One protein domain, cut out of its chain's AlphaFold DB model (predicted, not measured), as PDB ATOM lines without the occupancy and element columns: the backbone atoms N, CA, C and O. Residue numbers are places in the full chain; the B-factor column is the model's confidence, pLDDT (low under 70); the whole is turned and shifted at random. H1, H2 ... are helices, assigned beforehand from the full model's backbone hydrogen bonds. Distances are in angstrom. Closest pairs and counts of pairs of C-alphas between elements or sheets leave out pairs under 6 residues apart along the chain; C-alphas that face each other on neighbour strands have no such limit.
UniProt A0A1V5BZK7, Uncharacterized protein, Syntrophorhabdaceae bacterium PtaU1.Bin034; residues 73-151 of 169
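AT A GLANCE: This is residues 73 to 151 of the 169 residues of an uncharacterized protein of Syntrophorhabdaceae bacterium PtaU1.Bin034 (UniProt A0A1V5BZK7). One long helix, H4, packs with its first part on three shorter helices, the hairpin H1 and H2 and then H3, while its end, residues 144 to 151, sticks out. The printed part has 79 residues with four named helices, H1 to H4 in chain order, class all helix. It is compact, radius of gyration of the C-alphas 13.3 A, spanning 45 by 25 by 23 A.

IN THESE COORDINATES: H4, residues 124 to 151, runs 41.3 A from (94.377, -85.244, 5.524) to (79.939, -52.177, -14.552). H1 is residues 73 to 87, 21.2 A; H2, 91 to 99, 12.5 A; H3, 103 to 112, 14.2 A.

HOW THE PARTS SIT: H4 touches H1 with residues 135 to 139 alone, at a steep tilt of 64 degrees; the closest C-alphas, Val 83 and Val 135, are 5.4 A apart. H4 touches H3 with residues 124 to 131 alone; the closest C-alphas, Arg 110 and Ile 131, are 6.1 A apart. In H1, H2, H3 and H4 every O i to N i+4 pair is within hydrogen-bond range.

THE WHOLE: The printed part has no cut. H3 to H4 is a long link of 11 residues. pLDDT is under 70 at residues 119 and 143 to 151.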
ATOM      1  N   GLU A  73      96.033 -84.285 -15.701       87.25
ATOM      2  CA  GLU A  73      94.816 -83.889 -16.424       87.25
ATOM      3  C   GLU A  73      93.544 -84.213 -15.628       87.25
ATOM      4  O   GLU A  73      92.651 -83.374 -15.501       87.25
ATOM      5  N   GLN A  74      93.479 -85.407 -15.029       89.00
ATOM      6  CA  GLN A  74      92.347 -85.818 -14.194       89.00
ATOM      7  C   GLN A  74      92.229 -84.967 -12.929       89.00
ATOM      8  O   GLN A  74      91.121 -84.679 -12.478       89.00
ATOM      9  N   VAL A  75      93.359 -84.555 -12.356       90.81
ATOM     10  CA  VAL A  75      93.410 -83.665 -11.192       90.81
ATOM     11  C   VAL A  75      92.862 -82.281 -11.527       90.81
ATOM     12  O   VAL A  75      92.060 -81.747 -10.760       90.81
ATOM     13  N   MET A  76      93.244 -81.720 -12.675       90.62
ATOM     14  CA  MET A  76      92.738 -80.421 -13.121       90.62
ATOM     15  C   MET A  76      91.244 -80.479 -13.445       90.62
ATOM     16  O   MET A  76      90.491 -79.626 -12.985       90.62
ATOM     17  N   HIS A  77      90.790 -81.535 -14.126       91.19
ATOM     18  CA  HIS A  77      89.364 -81.742 -14.385       91.19
ATOM     19  C   HIS A  77      88.560 -81.866 -13.084       91.19
ATOM     20  O   HIS A  77      87.514 -81.238 -12.914       91.19
ATOM     21  N   LEU A  78      89.068 -82.643 -12.123       92.62
ATOM     22  CA  LEU A  78      88.461 -82.757 -10.802       92.62
ATOM     23  C   LEU A  78      88.398 -81.393 -10.107       92.62
ATOM     24  O   LEU A  78      87.378 -81.065  -9.506       92.62
ATOM     25  N   TYR A  79      89.461 -80.593 -10.174       93.25
ATOM     26  CA  TYR A  79      89.471 -79.259  -9.586       93.25
ATOM     27  C   TYR A  79      88.396 -78.350 -10.191       93.25
ATOM     28  O   TYR A  79      87.664 -77.704  -9.439       93.25
ATOM     29  N   ASP A  80      88.246 -78.344 -11.514       92.25
ATOM     30  CA  ASP A  80      87.217 -77.556 -12.196       92.25
ATOM     31  C   ASP A  80      85.802 -77.967 -11.759       92.25
ATOM     32  O   ASP A  80      84.966 -77.106 -11.460       92.25
ATOM     33  N   GLU A  81      85.546 -79.271 -11.610       92.81
ATOM     34  CA  GLU A  81      84.286 -79.778 -11.054       92.81
ATOM     35  C   GLU A  81      84.048 -79.296  -9.614       92.81
ATOM     36  O   GLU A  81      82.938 -78.892  -9.262       92.81
ATOM     37  N   LEU A  82      85.082 -79.320  -8.764       93.19
ATOM     38  CA  LEU A  82      84.989 -78.844  -7.380       93.19
ATOM     39  C   LEU A  82      84.704 -77.337  -7.324       93.19
ATOM     40  O   LEU A  82      83.904 -76.895  -6.495       93.19
ATOM     41  N   VAL A  83      85.318 -76.550  -8.212       91.50
ATOM     42  CA  VAL A  83      85.044 -75.114  -8.345       91.50
ATOM     43  C   VAL A  83      83.612 -74.877  -8.806       91.50
ATOM     44  O   VAL A  83      82.943 -74.006  -8.247       91.50
ATOM     45  N   GLN A  84      83.110 -75.649  -9.769       91.12
ATOM     46  CA  GLN A  84      81.731 -75.518 -10.231       91.12
ATOM     47  C   GLN A  84      80.724 -75.851  -9.120       91.12
ATOM     48  O   GLN A  84      79.846 -75.042  -8.829       91.12
ATOM     49  N   LEU A  85      80.924 -76.960  -8.403       89.81
ATOM     50  CA  LEU A  85      80.103 -77.319  -7.240       89.81
ATOM     51  C   LEU A  85      80.111 -76.226  -6.161       89.81
ATOM     52  O   LEU A  85      79.080 -75.936  -5.551       89.81
ATOM     53  N   ALA A  86      81.262 -75.593  -5.926       90.44
ATOM     54  CA  ALA A  86      81.368 -74.483  -4.986       90.44
ATOM     55  C   ALA A  86      80.668 -73.205  -5.489       90.44
ATOM     56  O   ALA A  86      80.076 -72.488  -4.678       90.44
ATOM     57  N   LYS A  87      80.686 -72.922  -6.803       88.56
ATOM     58  CA  LYS A  87      79.916 -71.817  -7.410       88.56
ATOM     59  C   LYS A  87      78.416 -72.002  -7.198       88.56
ATOM     60  O   LYS A  87      77.744 -71.029  -6.862       88.56
ATOM     61  N   ASP A  88      77.939 -73.239  -7.294       89.06
ATOM     62  CA  ASP A  88      76.534 -73.608  -7.090       89.06
ATOM     63  C   ASP A  88      76.115 -73.598  -5.602       89.06
ATOM     64  O   ASP A  88      74.984 -73.937  -5.262       89.06
ATOM     65  N   GLY A  89      77.016 -73.213  -4.689       84.94
ATOM     66  CA  GLY A  89      76.761 -73.141  -3.247       84.94
ATOM     67  C   GLY A  89      76.923 -74.472  -2.505       84.94
ATOM     68  O   GLY A  89      76.737 -74.527  -1.289       84.94
ATOM     69  N   ASN A  90      77.338 -75.541  -3.190       90.56
ATOM     70  CA  ASN A  90      77.418 -76.898  -2.645       90.56
ATOM     71  C   ASN A  90      78.774 -77.208  -1.985       90.56
ATOM     72  O   ASN A  90      79.368 -78.266  -2.200       90.56
ATOM     73  N   VAL A  91      79.269 -76.317  -1.121       87.38
ATOM     74  CA  VAL A  91      80.591 -76.451  -0.467       87.38
ATOM     75  C   VAL A  91      80.708 -77.734   0.374       87.38
ATOM     76  O   VAL A  91      81.769 -78.354   0.441       87.38
ATOM     77  N   ASN A  92      79.605 -78.194   0.972       89.19
ATOM     78  CA  ASN A  92      79.581 -79.459   1.714       89.19
ATOM     79  C   ASN A  92      79.817 -80.673   0.801       89.19
ATOM     80  O   ASN A  92      80.499 -81.612   1.203       89.19
ATOM     81  N   GLN A  93      79.311 -80.647  -0.435       89.81
ATOM     82  CA  GLN A  93      79.547 -81.727  -1.398       89.81
ATOM     83  C   GLN A  93      80.999 -81.741  -1.882       89.81
ATOM     84  O   GLN A  93      81.577 -82.816  -2.026       89.81
ATOM     85  N   VAL A  94      81.615 -80.566  -2.052       90.12
ATOM     86  CA  VAL A  94      83.051 -80.434  -2.350       90.12
ATOM     87  C   VAL A  94      83.884 -81.100  -1.256       90.12
ATOM     88  O   VAL A  94      84.761 -81.908  -1.554       90.12
ATOM     89  N   ARG A  95      83.567 -80.834   0.019       91.88
ATOM     90  CA  ARG A  95      84.241 -81.477   1.158       91.88
ATOM     91  C   ARG A  95      84.070 -82.996   1.148       91.88
ATOM     92  O   ARG A  95      85.069 -83.699   1.221       91.88
ATOM     93  N   ILE A  96      82.842 -83.496   1.000       91.81
ATOM     94  CA  ILE A  96      82.566 -84.944   0.942       91.81
ATOM     95  C   ILE A  96      83.344 -85.603  -0.201       91.81
ATOM     96  O   ILE A  96      83.831 -86.722  -0.063       91.81
ATOM     97  N   ARG A  97      83.467 -84.923  -1.344       91.25
ATOM     98  CA  ARG A  97      84.196 -85.444  -2.499       91.25
ATOM     99  C   ARG A  97      85.700 -85.515  -2.246       91.25
ATOM    100  O   ARG A  97      86.310 -86.508  -2.622       91.25
ATOM    101  N   LEU A  98      86.270 -84.520  -1.569       92.38
ATOM    102  CA  LEU A  98      87.674 -84.533  -1.150       92.38
ATOM    103  C   LEU A  98      87.955 -85.600  -0.080       92.38
ATOM    104  O   LEU A  98      88.984 -86.257  -0.147       92.38
ATOM    105  N   GLU A  99      87.036 -85.828   0.860       91.75
ATOM    106  CA  GLU A  99      87.154 -86.874   1.897       91.75
ATOM    107  C   GLU A  99      87.122 -88.307   1.336       91.75
ATOM    108  O   GLU A  99      87.485 -89.253   2.028       91.75
ATOM    109  N   ARG A 100      86.673 -88.489   0.088       91.00
ATOM    110  CA  ARG A 100      86.674 -89.792  -0.600       91.00
ATOM    111  C   ARG A 100      87.970 -90.088  -1.348       91.00
ATOM    112  O   ARG A 100      88.140 -91.217  -1.796       91.00
ATOM    113  N   LEU A 101      88.833 -89.094  -1.537       88.81
ATOM    114  CA  LEU A 101      90.093 -89.267  -2.252       88.81
ATOM    115  C   LEU A 101      91.143 -89.894  -1.341       88.81
ATOM    116  O   LEU A 101      91.165 -89.657  -0.133       88.81
ATOM    117  N   GLU A 102      92.057 -90.657  -1.936       90.19
ATOM    118  CA  GLU A 102      93.210 -91.144  -1.194       90.19
ATOM    119  C   GLU A 102      94.145 -89.990  -0.819       90.19
ATOM    120  O   GLU A 102      94.230 -88.953  -1.482       90.19
ATOM    121  N   PHE A 103      94.912 -90.189   0.253       88.81
ATOM    122  CA  PHE A 103      95.878 -89.198   0.720       88.81
ATOM    123  C   PHE A 103      96.890 -88.798  -0.370       88.81
ATOM    124  O   PHE A 103      97.282 -87.632  -0.437       88.81
ATOM    125  N   ALA A 104      97.315 -89.749  -1.210       87.25
ATOM    126  CA  ALA A 104      98.240 -89.491  -2.310       87.25
ATOM    127  C   ALA A 104      97.629 -88.560  -3.362       87.25
ATOM    128  O   ALA A 104      98.263 -87.569  -3.722       87.25
ATOM    129  N   ASP A 105      96.377 -88.799  -3.758       89.38
ATOM    130  CA  ASP A 105      95.650 -87.957  -4.712       89.38
ATOM    131  C   ASP A 105      95.359 -86.566  -4.140       89.38
ATOM    132  O   ASP A 105      95.537 -85.564  -4.828       89.38
ATOM    133  N   LEU A 106      95.013 -86.464  -2.850       91.12
ATOM    134  CA  LEU A 106      94.868 -85.172  -2.168       91.12
ATOM    135  C   LEU A 106      96.179 -84.383  -2.150       91.12
ATOM    136  O   LEU A 106      96.199 -83.172  -2.386       91.12
ATOM    137  N   ASN A 107      97.291 -85.050  -1.853       90.12
ATOM    138  CA  ASN A 107      98.593 -84.400  -1.816       90.12
ATOM    139  C   ASN A 107      99.090 -84.026  -3.222       90.12
ATOM    140  O   ASN A 107      99.743 -82.990  -3.383       90.12
ATOM    141  N   PHE A 108      98.760 -84.830  -4.232       90.56
ATOM    142  CA  PHE A 108      99.054 -84.540  -5.629       90.56
ATOM    143  C   PHE A 108      98.228 -83.352  -6.130       90.56
ATOM    144  O   PHE A 108      98.815 -82.355  -6.541       90.56
ATOM    145  N   LEU A 109      96.908 -83.356  -5.917       91.81
ATOM    146  CA  LEU A 109      96.011 -82.231  -6.206       91.81
ATOM    147  C   LEU A 109      96.486 -80.933  -5.547       91.81
ATOM    148  O   LEU A 109      96.604 -79.905  -6.204       91.81
ATOM    149  N   ARG A 110      96.854 -80.968  -4.265       91.38
ATOM    150  CA  ARG A 110      97.441 -79.805  -3.579       91.38
ATOM    151  C   ARG A 110      98.694 -79.275  -4.294       91.38
ATOM    152  O   ARG A 110      98.902 -78.064  -4.356       91.38
ATOM    153  N   THR A 111      99.554 -80.177  -4.761       88.75
ATOM    154  CA  THR A 111     100.825 -79.829  -5.414       88.75
ATOM    155  C   THR A 111     100.596 -79.223  -6.795       88.75
ATOM    156  O   THR A 111     101.172 -78.175  -7.069       88.75
ATOM    157  N   GLU A 112      99.698 -79.799  -7.595       90.19
ATOM    158  CA  GLU A 112      99.288 -79.254  -8.898       90.19
ATOM    159  C   GLU A 112      98.656 -77.860  -8.764       90.19
ATOM    160  O   GLU A 112      98.917 -76.961  -9.559       90.19
ATOM    161  N   LEU A 113      97.908 -77.620  -7.684       89.12
ATOM    162  CA  LEU A 113      97.335 -76.303  -7.383       89.12
ATOM    163  C   LEU A 113      98.353 -75.278  -6.844       89.12
ATOM    164  O   LEU A 113      97.981 -74.132  -6.578       89.12
ATOM    165  N   GLY A 114      99.614 -75.672  -6.645       86.81
ATOM    166  CA  GLY A 114     100.679 -74.802  -6.142       86.81
ATOM    167  C   GLY A 114     100.544 -74.423  -4.664       86.81
ATOM    168  O   GLY A 114     101.155 -73.450  -4.219       86.81
ATOM    169  N   VAL A 115      99.753 -75.159  -3.875       86.50
ATOM    170  CA  VAL A 115      99.514 -74.813  -2.467       86.50
ATOM    171  C   VAL A 115     100.634 -75.368  -1.584       86.50
ATOM    172  O   VAL A 115     100.723 -76.568  -1.313       86.50
ATOM    173  N   SER A 116     101.501 -74.480  -1.093       83.56
ATOM    174  CA  SER A 116     102.582 -74.854  -0.182       83.56
ATOM    175  C   SER A 116     102.066 -75.025   1.246       83.56
ATOM    176  O   SER A 116     101.601 -74.074   1.875       83.56
ATOM    177  N   LEU A 117     102.220 -76.225   1.797       80.50
ATOM    178  CA  LEU A 117     102.080 -76.464   3.230       80.50
ATOM    179  C   LEU A 117     103.476 -76.386   3.844       80.50
ATOM    180  O   LEU A 117     104.432 -76.889   3.258       80.50
ATOM    181  N   GLY A 118     103.610 -75.710   4.987       77.19
ATOM    182  CA  GLY A 118     104.903 -75.527   5.653       77.19
ATOM    183  C   GLY A 118     105.615 -76.850   5.985       77.19
ATOM    184  O   GLY A 118     105.136 -77.940   5.703       77.19
ATOM    185  N   LYS A 119     106.762 -76.776   6.667       68.06
ATOM    186  CA  LYS A 119     107.691 -77.912   6.881       68.06
ATOM    187  C   LYS A 119     107.141 -79.128   7.666       68.06
ATOM    188  O   LYS A 119     107.894 -80.057   7.940       68.06
ATOM    189  N   LYS A 120     105.873 -79.133   8.087       75.62
ATOM    190  CA  LYS A 120     105.261 -80.232   8.854       75.62
ATOM    191  C   LYS A 120     104.532 -81.195   7.921       75.62
ATOM    192  O   LYS A 120     103.882 -80.762   6.978       75.62
ATOM    193  N   LYS A 121     104.585 -82.496   8.238       77.06
ATOM    194  CA  LYS A 121     103.813 -83.526   7.531       77.06
ATOM    195  C   LYS A 121     102.320 -83.166   7.601       77.06
ATOM    196  O   LYS A 121     101.788 -83.102   8.713       77.06
ATOM    197  N   PRO A 122     101.660 -82.892   6.465       82.38
ATOM    198  CA  PRO A 122     100.279 -82.452   6.482       82.38
ATOM    199  C   PRO A 122      99.363 -83.616   6.860       82.38
ATOM    200  O   PRO A 122      99.592 -84.759   6.462       82.38
ATOM    201  N   SER A 123      98.340 -83.327   7.663       87.94
ATOM    202  CA  SER A 123      97.238 -84.261   7.875       87.94
ATOM    203  C   SER A 123      96.245 -84.155   6.721       87.94
ATOM    204  O   SER A 123      96.172 -83.132   6.044       87.94
ATOM    205  N   GLU A 124      95.450 -85.201   6.524       87.31
ATOM    206  CA  GLU A 124      94.377 -85.244   5.524       87.31
ATOM    207  C   GLU A 124      93.433 -84.038   5.640       87.31
ATOM    208  O   GLU A 124      93.176 -83.343   4.664       87.31
ATOM    209  N   ARG A 125      93.040 -83.686   6.870       88.50
ATOM    210  CA  ARG A 125      92.235 -82.489   7.143       88.50
ATOM    211  C   ARG A 125      92.898 -81.201   6.648       88.50
ATOM    212  O   ARG A 125      92.216 -80.353   6.086       88.50
ATOM    213  N   VAL A 126      94.209 -81.056   6.847       89.88
ATOM    214  CA  VAL A 126      94.954 -79.869   6.401       89.88
ATOM    215  C   VAL A 126      95.038 -79.821   4.874       89.88
ATOM    216  O   VAL A 126      94.938 -78.739   4.307       89.88
ATOM    217  N   LEU A 127      95.177 -80.969   4.200       90.88
ATOM    218  CA  LEU A 127      95.131 -81.038   2.734       90.88
ATOM    219  C   LEU A 127      93.763 -80.598   2.203       90.88
ATOM    220  O   LEU A 127      93.695 -79.747   1.320       90.88
ATOM    221  N   ILE A 128      92.685 -81.125   2.785       92.75
ATOM    222  CA  ILE A 128      91.312 -80.783   2.401       92.75
ATOM    223  C   ILE A 128      91.044 -79.289   2.618       92.75
ATOM    224  O   ILE A 128      90.529 -78.625   1.724       92.75
ATOM    225  N   GLU A 129      91.412 -78.738   3.779       91.81
ATOM    226  CA  GLU A 129      91.238 -77.309   4.076       91.81
ATOM    227  C   GLU A 129      92.041 -76.419   3.112       91.81
ATOM    228  O   GLU A 129      91.530 -75.398   2.656       91.81
ATOM    229  N   ALA A 130      93.256 -76.828   2.743       90.81
ATOM    230  CA  ALA A 130      94.093 -76.104   1.792       90.81
ATOM    231  C   ALA A 130      93.492 -76.080   0.375       90.81
ATOM    232  O   ALA A 130      93.426 -75.024  -0.256       90.81
ATOM    233  N   ILE A 131      93.003 -77.227  -0.105       93.25
ATOM    234  CA  ILE A 131      92.343 -77.334  -1.413       93.25
ATOM    235  C   ILE A 131      91.026 -76.545  -1.411       93.25
ATOM    236  O   ILE A 131      90.764 -75.791  -2.344       93.25
ATOM    237  N   LEU A 132      90.228 -76.641  -0.341       93.56
ATOM    238  CA  LEU A 132      89.004 -75.847  -0.177       93.56
ATOM    239  C   LEU A 132      89.279 -74.340  -0.184       93.56
ATOM    240  O   LEU A 132      88.524 -73.590  -0.799       93.56
ATOM    241  N   GLY A 133      90.355 -73.893   0.469       91.69
ATOM    242  CA  GLY A 133      90.795 -72.498   0.422       91.69
ATOM    243  C   GLY A 133      91.024 -72.038  -1.015       91.69
ATOM    244  O   GLY A 133      90.452 -71.035  -1.442       91.69
ATOM    245  N   ARG A 134      91.749 -72.841  -1.800       91.12
ATOM    246  CA  ARG A 134      92.025 -72.552  -3.210       91.12
ATOM    247  C   ARG A 134      90.776 -72.570  -4.093       91.12
ATOM    248  O   ARG A 134      90.659 -71.770  -5.016       91.12
ATOM    249  N   VAL A 135      89.832 -73.470  -3.828       92.00
ATOM    250  CA  VAL A 135      88.528 -73.491  -4.510       92.00
ATOM    251  C   VAL A 135      87.745 -72.211  -4.204       92.00
ATOM    252  O   VAL A 135      87.240 -71.564  -5.122       92.00
ATOM    253  N   ASN A 136      87.687 -71.799  -2.936       90.94
ATOM    254  CA  ASN A 136      86.990 -70.580  -2.525       90.94
ATOM    255  C   ASN A 136      87.608 -69.320  -3.143       90.94
ATOM    256  O   ASN A 136      86.865 -68.454  -3.604       90.94
ATOM    257  N   GLU A 137      88.940 -69.233  -3.199       90.06
ATOM    258  CA  GLU A 137      89.651 -68.164  -3.912       90.06
ATOM    259  C   GLU A 137      89.189 -68.072  -5.372       90.06
ATOM    260  O   GLU A 137      88.775 -67.004  -5.823       90.06
ATOM    261  N   SER A 138      89.165 -69.194  -6.095       88.56
ATOM    262  CA  SER A 138      88.724 -69.236  -7.496       88.56
ATOM    263  C   SER A 138      87.261 -68.827  -7.678       88.56
ATOM    264  O   SER A 138      86.925 -68.101  -8.621       88.56
ATOM    265  N   VAL A 139      86.378 -69.227  -6.760       88.19
ATOM    266  CA  VAL A 139      84.973 -68.789  -6.760       88.19
ATOM    267  C   VAL A 139      84.869 -67.281  -6.526       88.19
ATOM    268  O   VAL A 139      84.126 -66.606  -7.241       88.19
ATOM    269  N   MET A 140      85.605 -66.738  -5.553       85.94
ATOM    270  CA  MET A 140      85.618 -65.300  -5.270       85.94
ATOM    271  C   MET A 140      86.129 -64.503  -6.472       85.94
ATOM    272  O   MET A 140      85.454 -63.573  -6.913       85.94
ATOM    273  N   LEU A 141      87.257 -64.905  -7.064       82.38
ATOM    274  CA  LEU A 141      87.819 -64.256  -8.251       82.38
ATOM    275  C   LEU A 141      86.832 -64.263  -9.426       82.38
ATOM    276  O   LEU A 141      86.614 -63.226 -10.050       82.38
ATOM    277  N   THR A 142      86.151 -65.386  -9.670       74.38
ATOM    278  CA  THR A 142      85.140 -65.476 -10.738       74.38
ATOM    279  C   THR A 142      83.955 -64.528 -10.496       74.38
ATOM    280  O   THR A 142      83.463 -63.893 -11.430       74.38
ATOM    281  N   LYS A 143      83.504 -64.375  -9.243       64.00
ATOM    282  CA  LYS A 143      82.419 -63.439  -8.890       64.00
ATOM    283  C   LYS A 143      82.803 -61.979  -9.148       64.00
ATOM    284  O   LYS A 143      81.945 -61.186  -9.537       64.00
ATOM    285  N   HIS A 144      84.072 -61.619  -8.963       56.56
ATOM    286  CA  HIS A 144      84.556 -60.262  -9.224       56.56
ATOM    287  C   HIS A 144      84.715 -59.960 -10.719       56.56
ATOM    288  O   HIS A 144      84.370 -58.854 -11.126       56.56
ATOM    289  N   VAL A 145      85.121 -60.930 -11.548       55.44
ATOM    290  CA  VAL A 145      85.170 -60.755 -13.016       55.44
ATOM    291  C   VAL A 145      83.778 -60.456 -13.584       55.44
ATOM    292  O   VAL A 145      83.620 -59.511 -14.356       55.44
ATOM    293  N   ASN A 146      82.746 -61.175 -13.128       52.78
ATOM    294  CA  ASN A 146      81.368 -60.915 -13.558       52.78
ATOM    295  C   ASN A 146      80.845 -59.549 -13.080       52.78
ATOM    296  O   ASN A 146      80.057 -58.913 -13.775       52.78
ATOM    297  N   ARG A 147      81.298 -59.056 -11.918       47.28
ATOM    298  CA  ARG A 147      80.902 -57.733 -11.411       47.28
ATOM    299  C   ARG A 147      81.520 -56.595 -12.223       47.28
ATOM    300  O   ARG A 147      80.832 -55.615 -12.472       47.28
ATOM    301  N   THR A 148      82.771 -56.718 -12.664       46.34
ATOM    302  CA  THR A 148      83.411 -55.692 -13.506       46.34
ATOM    303  C   THR A 148      82.844 -55.691 -14.931       46.34
ATOM    304  O   THR A 148      82.689 -54.624 -15.516       46.34
ATOM    305  N   GLN A 149      82.435 -56.851 -15.461       49.09
ATOM    306  CA  GLN A 149      81.714 -56.929 -16.743       49.09
ATOM    307  C   GLN A 149      80.306 -56.312 -16.683       49.09
ATOM    308  O   GLN A 149      79.841 -55.767 -17.676       49.09
ATOM    309  N   LEU A 150      79.647 -56.324 -15.520       51.47
ATOM    310  CA  LEU A 150      78.359 -55.646 -15.316       51.47
ATOM    311  C   LEU A 150      78.486 -54.127 -15.084       51.47
ATOM    312  O   LEU A 150      77.480 -53.428 -15.153       51.47
ATOM    313  N   ILE A 151      79.690 -53.611 -14.805       51.56
ATOM    314  CA  ILE A 151      79.939 -52.177 -14.552       51.56
ATOM    315  C   ILE A 151      80.388 -51.425 -15.821       51.56
ATOM    316  O   ILE A 151      80.312 -50.202 -15.837       51.56
TER     317      ILE A 151